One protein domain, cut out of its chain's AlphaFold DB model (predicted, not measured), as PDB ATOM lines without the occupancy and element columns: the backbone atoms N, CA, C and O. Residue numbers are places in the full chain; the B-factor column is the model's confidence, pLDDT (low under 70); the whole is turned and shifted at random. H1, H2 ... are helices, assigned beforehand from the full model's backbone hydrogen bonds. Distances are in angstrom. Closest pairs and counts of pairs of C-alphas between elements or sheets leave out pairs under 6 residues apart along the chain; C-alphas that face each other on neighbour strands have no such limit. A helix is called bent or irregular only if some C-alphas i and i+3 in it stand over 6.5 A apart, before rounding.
ATOM      1  N   LYS A 271      26.773  63.917  99.564       91.94
ATOM      2  CA  LYS A 271      25.684  64.727  98.966       91.94
ATOM      3  C   LYS A 271      25.624  64.608  97.442       91.94
ATOM      4  O   LYS A 271      24.628  64.981  96.821       91.94
ATOM      5  N   PHE A 272      26.697  64.099  96.841       91.00
ATOM      6  CA  PHE A 272      26.866  64.007  95.400       91.00
ATOM      7  C   PHE A 272      25.774  63.213  94.658       91.00
ATOM      8  O   PHE A 272      25.299  63.739  93.654       91.00
ATOM      9  N   PRO A 273      25.319  62.016  95.096       90.75
ATOM     10  CA  PRO A 273      24.412  61.201  94.279       90.75
ATOM     11  C   PRO A 273      23.047  61.867  94.065       90.75
ATOM     12  O   PRO A 273      22.573  61.951  92.932       90.75
ATOM     13  N   HIS A 274      22.458  62.437  95.121       90.00
ATOM     14  CA  HIS A 274      21.175  63.138  95.022       90.00
ATOM     15  C   HIS A 274      21.285  64.413  94.167       90.00
ATOM     16  O   HIS A 274      20.422  64.705  93.337       90.00
ATOM     17  N   TRP A 275      22.384  65.163  94.313       87.44
ATOM     18  CA  TRP A 275      22.650  66.330  93.471       87.44
ATOM     19  C   TRP A 275      22.850  65.944  91.996       87.44
ATOM     20  O   TRP A 275      22.266  66.576  91.116       87.44
ATOM     21  N   ALA A 276      23.619  64.889  91.718       86.94
ATOM     22  CA  ALA A 276      23.905  64.420  90.364       86.94
ATOM     23  C   ALA A 276      22.636  63.936  89.651       86.94
ATOM     24  O   ALA A 276      22.413  64.301  88.499       86.94
ATOM     25  N   GLN A 277      21.763  63.201  90.344       91.62
ATOM     26  CA  GLN A 277      20.477  62.752  89.806       91.62
ATOM     27  C   GLN A 277      19.569  63.937  89.435       91.62
ATOM     28  O   GLN A 277      18.936  63.956  88.373       91.62
ATOM     29  N   HIS A 278      19.559  64.978  90.268       91.00
ATOM     30  CA  HIS A 278      18.798  66.196  90.007       91.00
ATOM     31  C   HIS A 278      19.374  67.020  88.837       91.00
ATOM     32  O   HIS A 278      18.631  67.613  88.053       91.00
ATOM     33  N   GLN A 279      20.700  67.050  88.666       85.75
ATOM     34  CA  GLN A 279      21.319  67.691  87.499       85.75
ATOM     35  C   GLN A 279      21.111  66.884  86.217       85.75
ATOM     36  O   GLN A 279      20.819  67.474  85.184       85.75
ATOM     37  N   LEU A 280      21.183  65.551  86.270       86.31
ATOM     38  CA  LEU A 280      20.914  64.674  85.126       86.31
ATOM     39  C   LEU A 280      19.490  64.849  84.602       86.31
ATOM     40  O   LEU A 280      19.295  65.028  83.404       86.31
ATOM     41  N   THR A 281      18.499  64.883  85.491       91.00
ATOM     42  CA  THR A 281      17.097  65.110  85.107       91.00
ATOM     43  C   THR A 281      16.866  66.512  84.534       91.00
ATOM     44  O   THR A 281      16.134  66.658  83.551       91.00
ATOM     45  N   ARG A 282      17.535  67.547  85.064       86.31
ATOM     46  CA  ARG A 282      17.496  68.906  84.490       86.31
ATOM     47  C   ARG A 282      18.196  68.992  83.135       86.31
ATOM     48  O   ARG A 282      17.636  69.563  82.201       86.31
ATOM     49  N   CYS A 283      19.375  68.396  82.998       79.19
ATOM     50  CA  CYS A 283      20.141  68.372  81.755       79.19
ATOM     51  C   CYS A 283      19.448  67.546  80.670       79.19
ATOM     52  O   CYS A 283      19.453  67.962  79.518       79.19
ATOM     53  N   ALA A 284      18.799  66.431  81.007       86.75
ATOM     54  CA  ALA A 284      18.038  65.637  80.044       86.75
ATOM     55  C   ALA A 284      16.845  66.422  79.475       86.75
ATOM     56  O   ALA A 284      16.592  66.383  78.273       86.75
ATOM     57  N   ARG A 285      16.151  67.202  80.318       88.94
ATOM     58  CA  ARG A 285      15.024  68.046  79.887       88.94
ATOM     59  C   ARG A 285      15.473  69.305  79.134       88.94
ATOM     60  O   ARG A 285      14.839  69.685  78.155       88.94
ATOM     61  N   ALA A 286      16.570  69.942  79.549       87.38
ATOM     62  CA  ALA A 286      17.074  71.178  78.937       87.38
ATOM     63  C   ALA A 286      18.030  70.950  77.749       87.38
ATOM     64  O   ALA A 286      18.243  71.853  76.936       87.38
ATOM     65  N   GLY A 287      18.607  69.755  77.631       87.50
ATOM     66  CA  GLY A 287      19.658  69.409  76.673       87.50
ATOM     67  C   GLY A 287      19.293  69.687  75.213       87.50
ATOM     68  O   GLY A 287      20.056  70.381  74.537       87.50
ATOM     69  N   PRO A 288      18.121  69.248  74.713       90.50
ATOM     70  CA  PRO A 288      17.723  69.500  73.328       90.50
ATOM     71  C   PRO A 288      17.544  70.993  73.020       90.50
ATOM     72  O   PRO A 288      17.909  71.452  71.937       90.50
ATOM     73  N   ALA A 289      17.011  71.768  73.972       87.50
ATOM     74  CA  ALA A 289      16.807  73.208  73.818       87.50
ATOM     75  C   ALA A 289      18.143  73.970  73.818       87.50
ATOM     76  O   ALA A 289      18.377  74.809  72.945       87.50
ATOM     77  N   LEU A 290      19.053  73.622  74.733       79.19
ATOM     78  CA  LEU A 290      20.406  74.178  74.782       79.19
ATOM     79  C   LEU A 290      21.210  73.840  73.525       79.19
ATOM     80  O   LEU A 290      21.878  74.719  72.978       79.19
ATOM     81  N   LEU A 291      21.108  72.606  73.024       86.69
ATOM     82  CA  LEU A 291      21.780  72.184  71.798       86.69
ATOM     83  C   LEU A 291      21.264  72.965  70.583       86.69
ATOM     84  O   LEU A 291      22.066  73.511  69.824       86.69
ATOM     85  N   LYS A 292      19.938  73.092  70.427       90.19
ATOM     86  CA  LYS A 292      19.331  73.895  69.351       90.19
ATOM     87  C   LYS A 292      19.747  75.365  69.442       90.19
ATOM     88  O   LYS A 292      20.137  75.952  68.432       90.19
ATOM     89  N   TRP A 293      19.738  75.956  70.639       86.94
ATOM     90  CA  TRP A 293      20.198  77.333  70.857       86.94
ATOM     91  C   TRP A 293      21.683  77.509  70.510       86.94
ATOM     92  O   TRP A 293      22.064  78.475  69.839       86.94
ATOM     93  N   ALA A 294      22.530  76.565  70.923       77.62
ATOM     94  CA  ALA A 294      23.955  76.573  70.622       77.62
ATOM     95  C   ALA A 294      24.199  76.458  69.113       77.62
ATOM     96  O   ALA A 294      24.935  77.273  68.553       77.62
ATOM     97  N   GLN A 295      23.524  75.524  68.445       90.06
ATOM     98  CA  GLN A 295      23.605  75.329  67.002       90.06
ATOM     99  C   GLN A 295      23.136  76.574  66.236       90.06
ATOM    100  O   GLN A 295      23.812  77.012  65.303       90.06
ATOM    101  N   HIS A 296      22.035  77.202  66.663       90.62
ATOM    102  CA  HIS A 296      21.540  78.447  66.074       90.62
ATOM    103  C   HIS A 296      22.556  79.586  66.225       90.62
ATOM    104  O   HIS A 296      22.861  80.284  65.259       90.62
ATOM    105  N   ARG A 297      23.150  79.743  67.416       84.38
ATOM    106  CA  ARG A 297      24.206  80.737  67.656       84.38
ATOM    107  C   ARG A 297      25.434  80.470  66.790       84.38
ATOM    108  O   ARG A 297      25.917  81.407  66.177       84.38
ATOM    109  N   VAL A 298      25.914  79.228  66.691       80.50
ATOM    110  CA  VAL A 298      27.074  78.881  65.848       80.50
ATOM    111  C   VAL A 298      26.796  79.196  64.377       80.50
ATOM    112  O   VAL A 298      27.627  79.828  63.727       80.50
ATOM    113  N   ARG A 299      25.612  78.839  63.862       89.31
ATOM    114  CA  ARG A 299      25.201  79.166  62.487       89.31
ATOM    115  C   ARG A 299      25.104  80.675  62.256       89.31
ATOM    116  O   ARG A 299      25.619  81.164  61.252       89.31
ATOM    117  N   ALA A 300      24.512  81.423  63.189       90.50
ATOM    118  CA  ALA A 300      24.429  82.882  63.113       90.50
ATOM    119  C   ALA A 300      25.821  83.535  63.118       90.50
ATOM    120  O   ALA A 300      26.097  84.410  62.294       90.50
ATOM    121  N   SER A 301      26.727  83.065  63.980       78.44
ATOM    122  CA  SER A 301      28.114  83.535  64.028       78.44
ATOM    123  C   SER A 301      28.865  83.222  62.735       78.44
ATOM    124  O   SER A 301      29.536  84.096  62.193       78.44
ATOM    125  N   ALA A 302      28.726  82.007  62.194       82.44
ATOM    126  CA  ALA A 302      29.348  81.614  60.931       82.44
ATOM    127  C   ALA A 302      28.828  82.455  59.750       82.44
ATOM    128  O   ALA A 302      29.610  82.901  58.908       82.44
ATOM    129  N   ALA A 303      27.522  82.741  59.712       88.88
ATOM    130  CA  ALA A 303      26.925  83.618  58.709       88.88
ATOM    131  C   ALA A 303      27.443  85.062  58.824       88.88
ATOM    132  O   ALA A 303      27.792  85.671  57.809       88.88
ATOM    133  N   ALA A 304      27.551  85.603  60.043       86.88
ATOM    134  CA  ALA A 304      28.122  86.926  60.287       86.88
ATOM    135  C   ALA A 304      29.599  86.994  59.865       86.88
ATOM    136  O   ALA A 304      30.008  87.946  59.196       86.88
ATOM    137  N   LEU A 305      30.379  85.952  60.167       80.88
ATOM    138  CA  LEU A 305      31.779  85.851  59.769       80.88
ATOM    139  C   LEU A 305      31.928  85.832  58.243       80.88
ATOM    140  O   LEU A 305      32.748  86.565  57.695       80.88
ATOM    141  N   ARG A 306      31.086  85.060  57.545       85.19
ATOM    142  CA  ARG A 306      31.079  84.982  56.076       85.19
ATOM    143  C   ARG A 306      30.664  86.301  55.417       85.19
ATOM    144  O   ARG A 306      31.161  86.631  54.344       85.19
ATOM    145  N   ARG A 307      29.759  87.072  56.034       88.75
ATOM    146  CA  ARG A 307      29.405  88.428  55.564       88.75
ATOM    147  C   ARG A 307      30.558  89.410  55.784       88.75
ATOM    148  O   ARG A 307      30.874  90.186  54.886       88.75
ATOM    149  N   SER A 308      31.215  89.330  56.940       83.50
ATOM    150  CA  SER A 308      32.378  90.158  57.269       83.50
ATOM    151  C   SER A 308      33.554  89.886  56.328       83.50
ATOM    152  O   SER A 308      34.101  90.828  55.763       83.50
ATOM    153  N   SER A 309      33.881  88.614  56.069       81.88
ATOM    154  CA  SER A 309      34.996  88.240  55.190       81.88
ATOM    155  C   SER A 309      34.793  88.692  53.745       81.88
ATOM    156  O   SER A 309      35.735  89.136  53.096       81.88
ATOM    157  N   LYS A 310      33.555  88.648  53.239       87.25
ATOM    158  CA  LYS A 310      33.222  89.203  51.921       87.25
ATOM    159  C   LYS A 310      33.413  90.718  51.882       87.25
ATOM    160  O   LYS A 310      34.000  91.228  50.933       87.25
ATOM    161  N   SER A 311      32.952  91.434  52.908       89.19
ATOM    162  CA  SER A 311      33.112  92.890  52.990       89.19
ATOM    163  C   SER A 311      34.587  93.292  53.064       89.19
ATOM    164  O   SER A 311      35.042  94.137  52.291       89.19
ATOM    165  N   THR A 312      35.381  92.633  53.912       79.81
ATOM    166  CA  THR A 312      36.820  92.905  54.005       79.81
ATOM    167  C   THR A 312      37.551  92.556  52.715       79.81
ATOM    168  O   THR A 312      38.372  93.354  52.274       79.81
ATOM    169  N   ALA A 313      37.217  91.442  52.054       84.12
ATOM    170  CA  ALA A 313      37.792  91.088  50.758       84.12
ATOM    171  C   ALA A 313      37.470  92.128  49.672       84.12
ATOM    172  O   ALA A 313      38.357  92.499  48.906       84.12
ATOM    173  N   LEU A 314      36.241  92.654  49.629       91.19
ATOM    174  CA  LEU A 314      35.860  93.727  48.703       91.19
ATOM    175  C   LEU A 314      36.593  95.038  49.009       91.19
ATOM    176  O   LEU A 314      37.084  95.688  48.090       91.19
ATOM    177  N   HIS A 315      36.729  95.409  50.285       86.31
ATOM    178  CA  HIS A 315      37.496  96.589  50.687       86.31
ATOM    179  C   HIS A 315      38.982  96.462  50.356       86.31
ATOM    180  O   HIS A 315      39.593  97.431  49.906       86.31
ATOM    181  N   LEU A 316      39.556  95.276  50.553       80.06
ATOM    182  CA  LEU A 316      40.958  94.997  50.267       80.06
ATOM    183  C   LEU A 316      41.201  94.969  48.755       80.06
ATOM    184  O   LEU A 316      42.134  95.608  48.280       80.06
ATOM    185  N   ARG A 317      40.293  94.358  47.985       89.19
ATOM    186  CA  ARG A 317      40.299  94.423  46.520       89.19
ATOM    187  C   ARG A 317      40.202  95.866  46.033       89.19
ATOM    188  O   ARG A 317      41.045  96.268  45.248       89.19
ATOM    189  N   ALA A 318      39.253  96.659  46.531       91.44
ATOM    190  CA  ALA A 318      39.122  98.069  46.162       91.44
ATOM    191  C   ALA A 318      40.379  98.881  46.528       91.44
ATOM    192  O   ALA A 318      40.851  99.696  45.740       91.44
ATOM    193  N   LEU A 319      40.976  98.638  47.698       84.88
ATOM    194  CA  LEU A 319      42.253  99.248  48.074       84.88
ATOM    195  C   LEU A 319      43.366  98.895  47.079       84.88
ATOM    196  O   LEU A 319      44.083  99.791  46.635       84.88
ATOM    197  N   CYS A 320      43.477  97.620  46.704       83.12
ATOM    198  CA  CYS A 320      44.513  97.135  45.800       83.12
ATOM    199  C   CYS A 320      44.315  97.575  44.347       83.12
ATOM    200  O   CYS A 320      45.289  97.949  43.702       83.12
ATOM    201  N   THR A 321      43.089  97.546  43.823       89.44
ATOM    202  CA  THR A 321      42.833  97.776  42.394       89.44
ATOM    203  C   THR A 321      42.577  99.233  42.049       89.44
ATOM    204  O   THR A 321      42.882  99.629  40.932       89.44
ATOM    205  N   THR A 322      42.015 100.039  42.956       89.94
ATOM    206  CA  THR A 322      41.679 101.438  42.637       89.94
ATOM    207  C   THR A 322      42.543 102.423  43.406       89.94
ATOM    208  O   THR A 322      43.117 103.329  42.809       89.94
ATOM    209  N   ARG A 323      42.707 102.247  44.721       86.06
ATOM    210  CA  ARG A 323      43.382 103.262  45.547       86.06
ATOM    211  C   ARG A 323      44.898 103.233  45.428       86.06
ATOM    212  O   ARG A 323      45.496 104.297  45.308       86.06
ATOM    213  N   LEU A 324      45.522 102.053  45.444       83.75
ATOM    214  CA  LEU A 324      46.974 101.929  45.285       83.75
ATOM    215  C   LEU A 324      47.481 102.460  43.937       83.75
ATOM    216  O   LEU A 324      48.389 103.288  43.966       83.75
ATOM    217  N   PRO A 325      46.920 102.076  42.774       88.44
ATOM    218  CA  PRO A 325      47.389 102.617  41.503       88.44
ATOM    219  C   PRO A 325      47.102 104.113  41.371       88.44
ATOM    220  O   PRO A 325      47.945 104.832  40.847       88.44
ATOM    221  N   HIS A 326      45.989 104.620  41.909       88.56
ATOM    222  CA  HIS A 326      45.713 106.057  41.859       88.56
ATOM    223  C   HIS A 326      46.651 106.868  42.768       88.56
ATOM    224  O   HIS A 326      47.125 107.933  42.373       88.56
ATOM    225  N   ALA A 327      46.998 106.338  43.947       81.06
ATOM    226  CA  ALA A 327      48.014 106.911  44.831       81.06
ATOM    227  C   ALA A 327      49.419 106.837  44.211       81.06
ATOM    228  O   ALA A 327      50.182 107.794  44.277       81.06
ATOM    229  N   ALA A 328      49.756 105.720  43.562       76.06
ATOM    230  CA  ALA A 328      51.021 105.563  42.854       76.06
ATOM    231  C   ALA A 328      51.115 106.533  41.671       76.06
ATOM    232  O   ALA A 328      52.142 107.182  41.499       76.06
ATOM    233  N   HIS A 329      50.031 106.689  40.907       85.06
ATOM    234  CA  HIS A 329      49.948 107.634  39.802       85.06
ATOM    235  C   HIS A 329      50.072 109.078  40.293       85.06
ATOM    236  O   HIS A 329      50.893 109.814  39.769       85.06
ATOM    237  N   THR A 330      49.338 109.475  41.338       84.69
ATOM    238  CA  THR A 330      49.454 110.830  41.912       84.69
ATOM    239  C   THR A 330      50.844 111.107  42.477       84.69
ATOM    240  O   THR A 330      51.371 112.198  42.279       84.69
ATOM    241  N   LEU A 331      51.490 110.130  43.122       77.81
ATOM    242  CA  LEU A 331      52.881 110.266  43.559       77.81
ATOM    243  C   LEU A 331      53.841 110.387  42.371       77.81
ATOM    244  O   LEU A 331      54.736 111.229  42.407       77.81
ATOM    245  N   LEU A 332      53.650 109.605  41.307       78.81
ATOM    246  CA  LEU A 332      54.460 109.693  40.089       78.81
ATOM    247  C   LEU A 332      54.280 111.039  39.376       78.81
ATOM    248  O   LEU A 332      55.270 111.634  38.959       78.81
ATOM    249  N   ARG A 411      37.123  93.892  66.369       61.97
ATOM    250  CA  ARG A 411      35.780  93.278  66.450       61.97
ATOM    251  C   ARG A 411      35.693  91.930  65.729       61.97
ATOM    252  O   ARG A 411      35.010  91.024  66.211       61.97
ATOM    253  N   GLY A 412      36.397  91.782  64.606       61.72
ATOM    254  CA  GLY A 412      36.505  90.517  63.882       61.72
ATOM    255  C   GLY A 412      37.207  89.434  64.704       61.72
ATOM    256  O   GLY A 412      36.670  88.338  64.854       61.72
ATOM    257  N   VAL A 413      38.358  89.759  65.303       56.78
ATOM    258  CA  VAL A 413      39.140  88.819  66.129       56.78
ATOM    259  C   VAL A 413      38.368  88.396  67.384       56.78
ATOM    260  O   VAL A 413      38.328  87.207  67.700       56.78
ATOM    261  N   GLY A 414      37.669  89.325  68.047       53.91
ATOM    262  CA  GLY A 414      36.829  89.009  69.210       53.91
ATOM    263  C   GLY A 414      35.696  88.018  68.905       53.91
ATOM    264  O   GLY A 414      35.414  87.134  69.713       53.91
ATOM    265  N   SER A 415      35.091  88.095  67.713       58.12
ATOM    266  CA  SER A 415      34.047  87.142  67.297       58.12
ATOM    267  C   SER A 415      34.594  85.741  67.007       58.12
ATOM    268  O   SER A 415      33.923  84.754  67.306       58.12
ATOM    269  N   VAL A 416      35.807  85.638  66.454       52.81
ATOM    270  CA  VAL A 416      36.462  84.345  66.180       52.81
ATOM    271  C   VAL A 416      36.885  83.664  67.481       52.81
ATOM    272  O   VAL A 416      36.626  82.474  67.657       52.81
ATOM    273  N   ALA A 417      37.449  84.418  68.429       50.09
ATOM    274  CA  ALA A 417      37.803  83.898  69.748       50.09
ATOM    275  C   ALA A 417      36.565  83.396  70.517       50.09
ATOM    276  O   ALA A 417      36.585  82.296  71.064       50.09
ATOM    277  N   ALA A 418      35.452  84.139  70.482       53.03
ATOM    278  CA  ALA A 418      34.194  83.711  71.101       53.03
ATOM    279  C   ALA A 418      33.617  82.425  70.473       53.03
ATOM    280  O   ALA A 418      33.032  81.597  71.172       53.03
ATOM    281  N   LEU A 419      33.795  82.231  69.161       53.41
ATOM    282  CA  LEU A 419      33.402  81.013  68.445       53.41
ATOM    283  C   LEU A 419      34.261  79.804  68.842       53.41
ATOM    284  O   LEU A 419      33.712  78.732  69.092       53.41
ATOM    285  N   ALA A 420      35.580  79.983  68.939       50.59
ATOM    286  CA  ALA A 420      36.516  78.923  69.314       50.59
ATOM    287  C   ALA A 420      36.293  78.441  70.758       50.59
ATOM    288  O   ALA A 420      36.177  77.242  71.002       50.59
ATOM    289  N   VAL A 421      36.122  79.376  71.699       55.78
ATOM    290  CA  VAL A 421      35.789  79.074  73.101       55.78
ATOM    291  C   VAL A 421      34.482  78.284  73.203       55.78
ATOM    292  O   VAL A 421      34.383  77.327  73.966       55.78
ATOM    293  N   LYS A 422      33.479  78.625  72.387       56.38
ATOM    294  CA  LYS A 422      32.173  77.959  72.421       56.38
ATOM    295  C   LYS A 422      32.186  76.571  71.772       56.38
ATOM    296  O   LYS A 422      31.496  75.683  72.259       56.38
ATOM    297  N   ALA A 423      32.972  76.367  70.715       51.56
ATOM    298  CA  ALA A 423      33.147  75.051  70.102       51.56
ATOM    299  C   ALA A 423      33.832  74.068  71.069       51.56
ATOM    300  O   ALA A 423      33.379  72.940  71.225       51.56
ATOM    301  N   VAL A 424      34.857  74.513  71.793       53.84
ATOM    302  CA  VAL A 424      35.594  73.655  72.736       53.84
ATOM    303  C   VAL A 424      34.758  73.286  73.971       53.84
ATOM    304  O   VAL A 424      34.877  72.175  74.475       53.84
ATOM    305  N   VAL A 425      33.872  74.171  74.439       54.56
ATOM    306  CA  VAL A 425      33.035  73.921  75.631       54.56
ATOM    307  C   VAL A 425      31.803  73.055  75.328       54.56
ATOM    308  O   VAL A 425      31.344  72.325  76.200       54.56
ATOM    309  N   VAL A 426      31.256  73.105  74.108       51.50
ATOM    310  CA  VAL A 426      29.990  72.418  73.776       51.50
ATOM    311  C   VAL A 426      30.200  71.005  73.213       51.50
ATOM    312  O   VAL A 426      29.329  70.156  73.384       51.50
ATOM    313  N   TYR A 427      31.343  70.707  72.589       47.75
ATOM    314  CA  TYR A 427      31.552  69.415  71.921       47.75
ATOM    315  C   TYR A 427      31.913  68.191  72.798       47.75
ATOM    316  O   TYR A 427      31.576  67.089  72.364       47.75
ATOM    317  N   PRO A 428      32.515  68.269  74.008       49.59
ATOM    318  CA  PRO A 428      32.893  67.042  74.719       49.59
ATOM    319  C   PRO A 428      31.710  66.286  75.351       49.59
ATOM    320  O   PRO A 428      31.866  65.129  75.729       49.59
TER     321      PRO A 428
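This is residues 271 to 332 and 411 to 428 of the 438 residues of an uncharacterized protein of Hypholoma sublateritium (strain FD-334 SS-4) (UniProt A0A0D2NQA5). One very long helix, H1, makes the length of this model: a short arm, H1a, turns off at a corner from a much longer arm, H1b, and the short helix H2 packs on one side of H1b, along residues 294 to 308. H1a and the far part of H1b, residues 310 to 332, stick out with nothing beside them. The printed part has 80 residues, with two named helices in the order H1, H2 and no named strand, and its class is all helix. It is extended, a rod with a radius of gyration of the C-alphas of 22.9 A and spans of 79 by 21 by 16 A.

Find C-alpha 272 at (26.866, 64.007, 95.400), where H1, residues 272 to 332, begins. By its hydrogen bonds it was assigned as one helix, but it is bent: C-alphas 285 and 288 are 7.2 A apart. Its arm H1a, residues 272 to 285, is 19.9 A long. From C-alpha 288 at (17.723, 69.500, 73.328) the arm H1b, residues 288 to 332, runs 63.8 A; it is irregular, with C-alphas 321 and 324 6.54 A apart. H2, residues 411 to 428, is 27.7 A long and ends at C-alpha 428 at (32.893, 67.042, 74.719); it is only just irregular, with C-alphas 425 and 428 6.9 A apart.

Start at H1b, which touches H2 with its residues 294 to 308 alone; the closest C-alphas, those of Val 298 and Leu 419, are 7.2 A apart. The two run opposite ways at a shallow tilt of 29 degrees. H1a stands to H1b at a steep tilt of 67 degrees. H1a and H2 are apart. Every O i to N i+4 pair is within hydrogen-bond range in H1a, against 39 of 41 in H1b and 13 of 14 in H2.

Look to Lys 271 and Leu 332 for the two C-alphas farthest apart, 79.5 A. Residues 333 to 410 are not printed, and C-alphas 332 and 411 are 36.2 A apart across the cut. The mean pLDDT of the printed part is 78.9, and residues 411 to 428 are under 70.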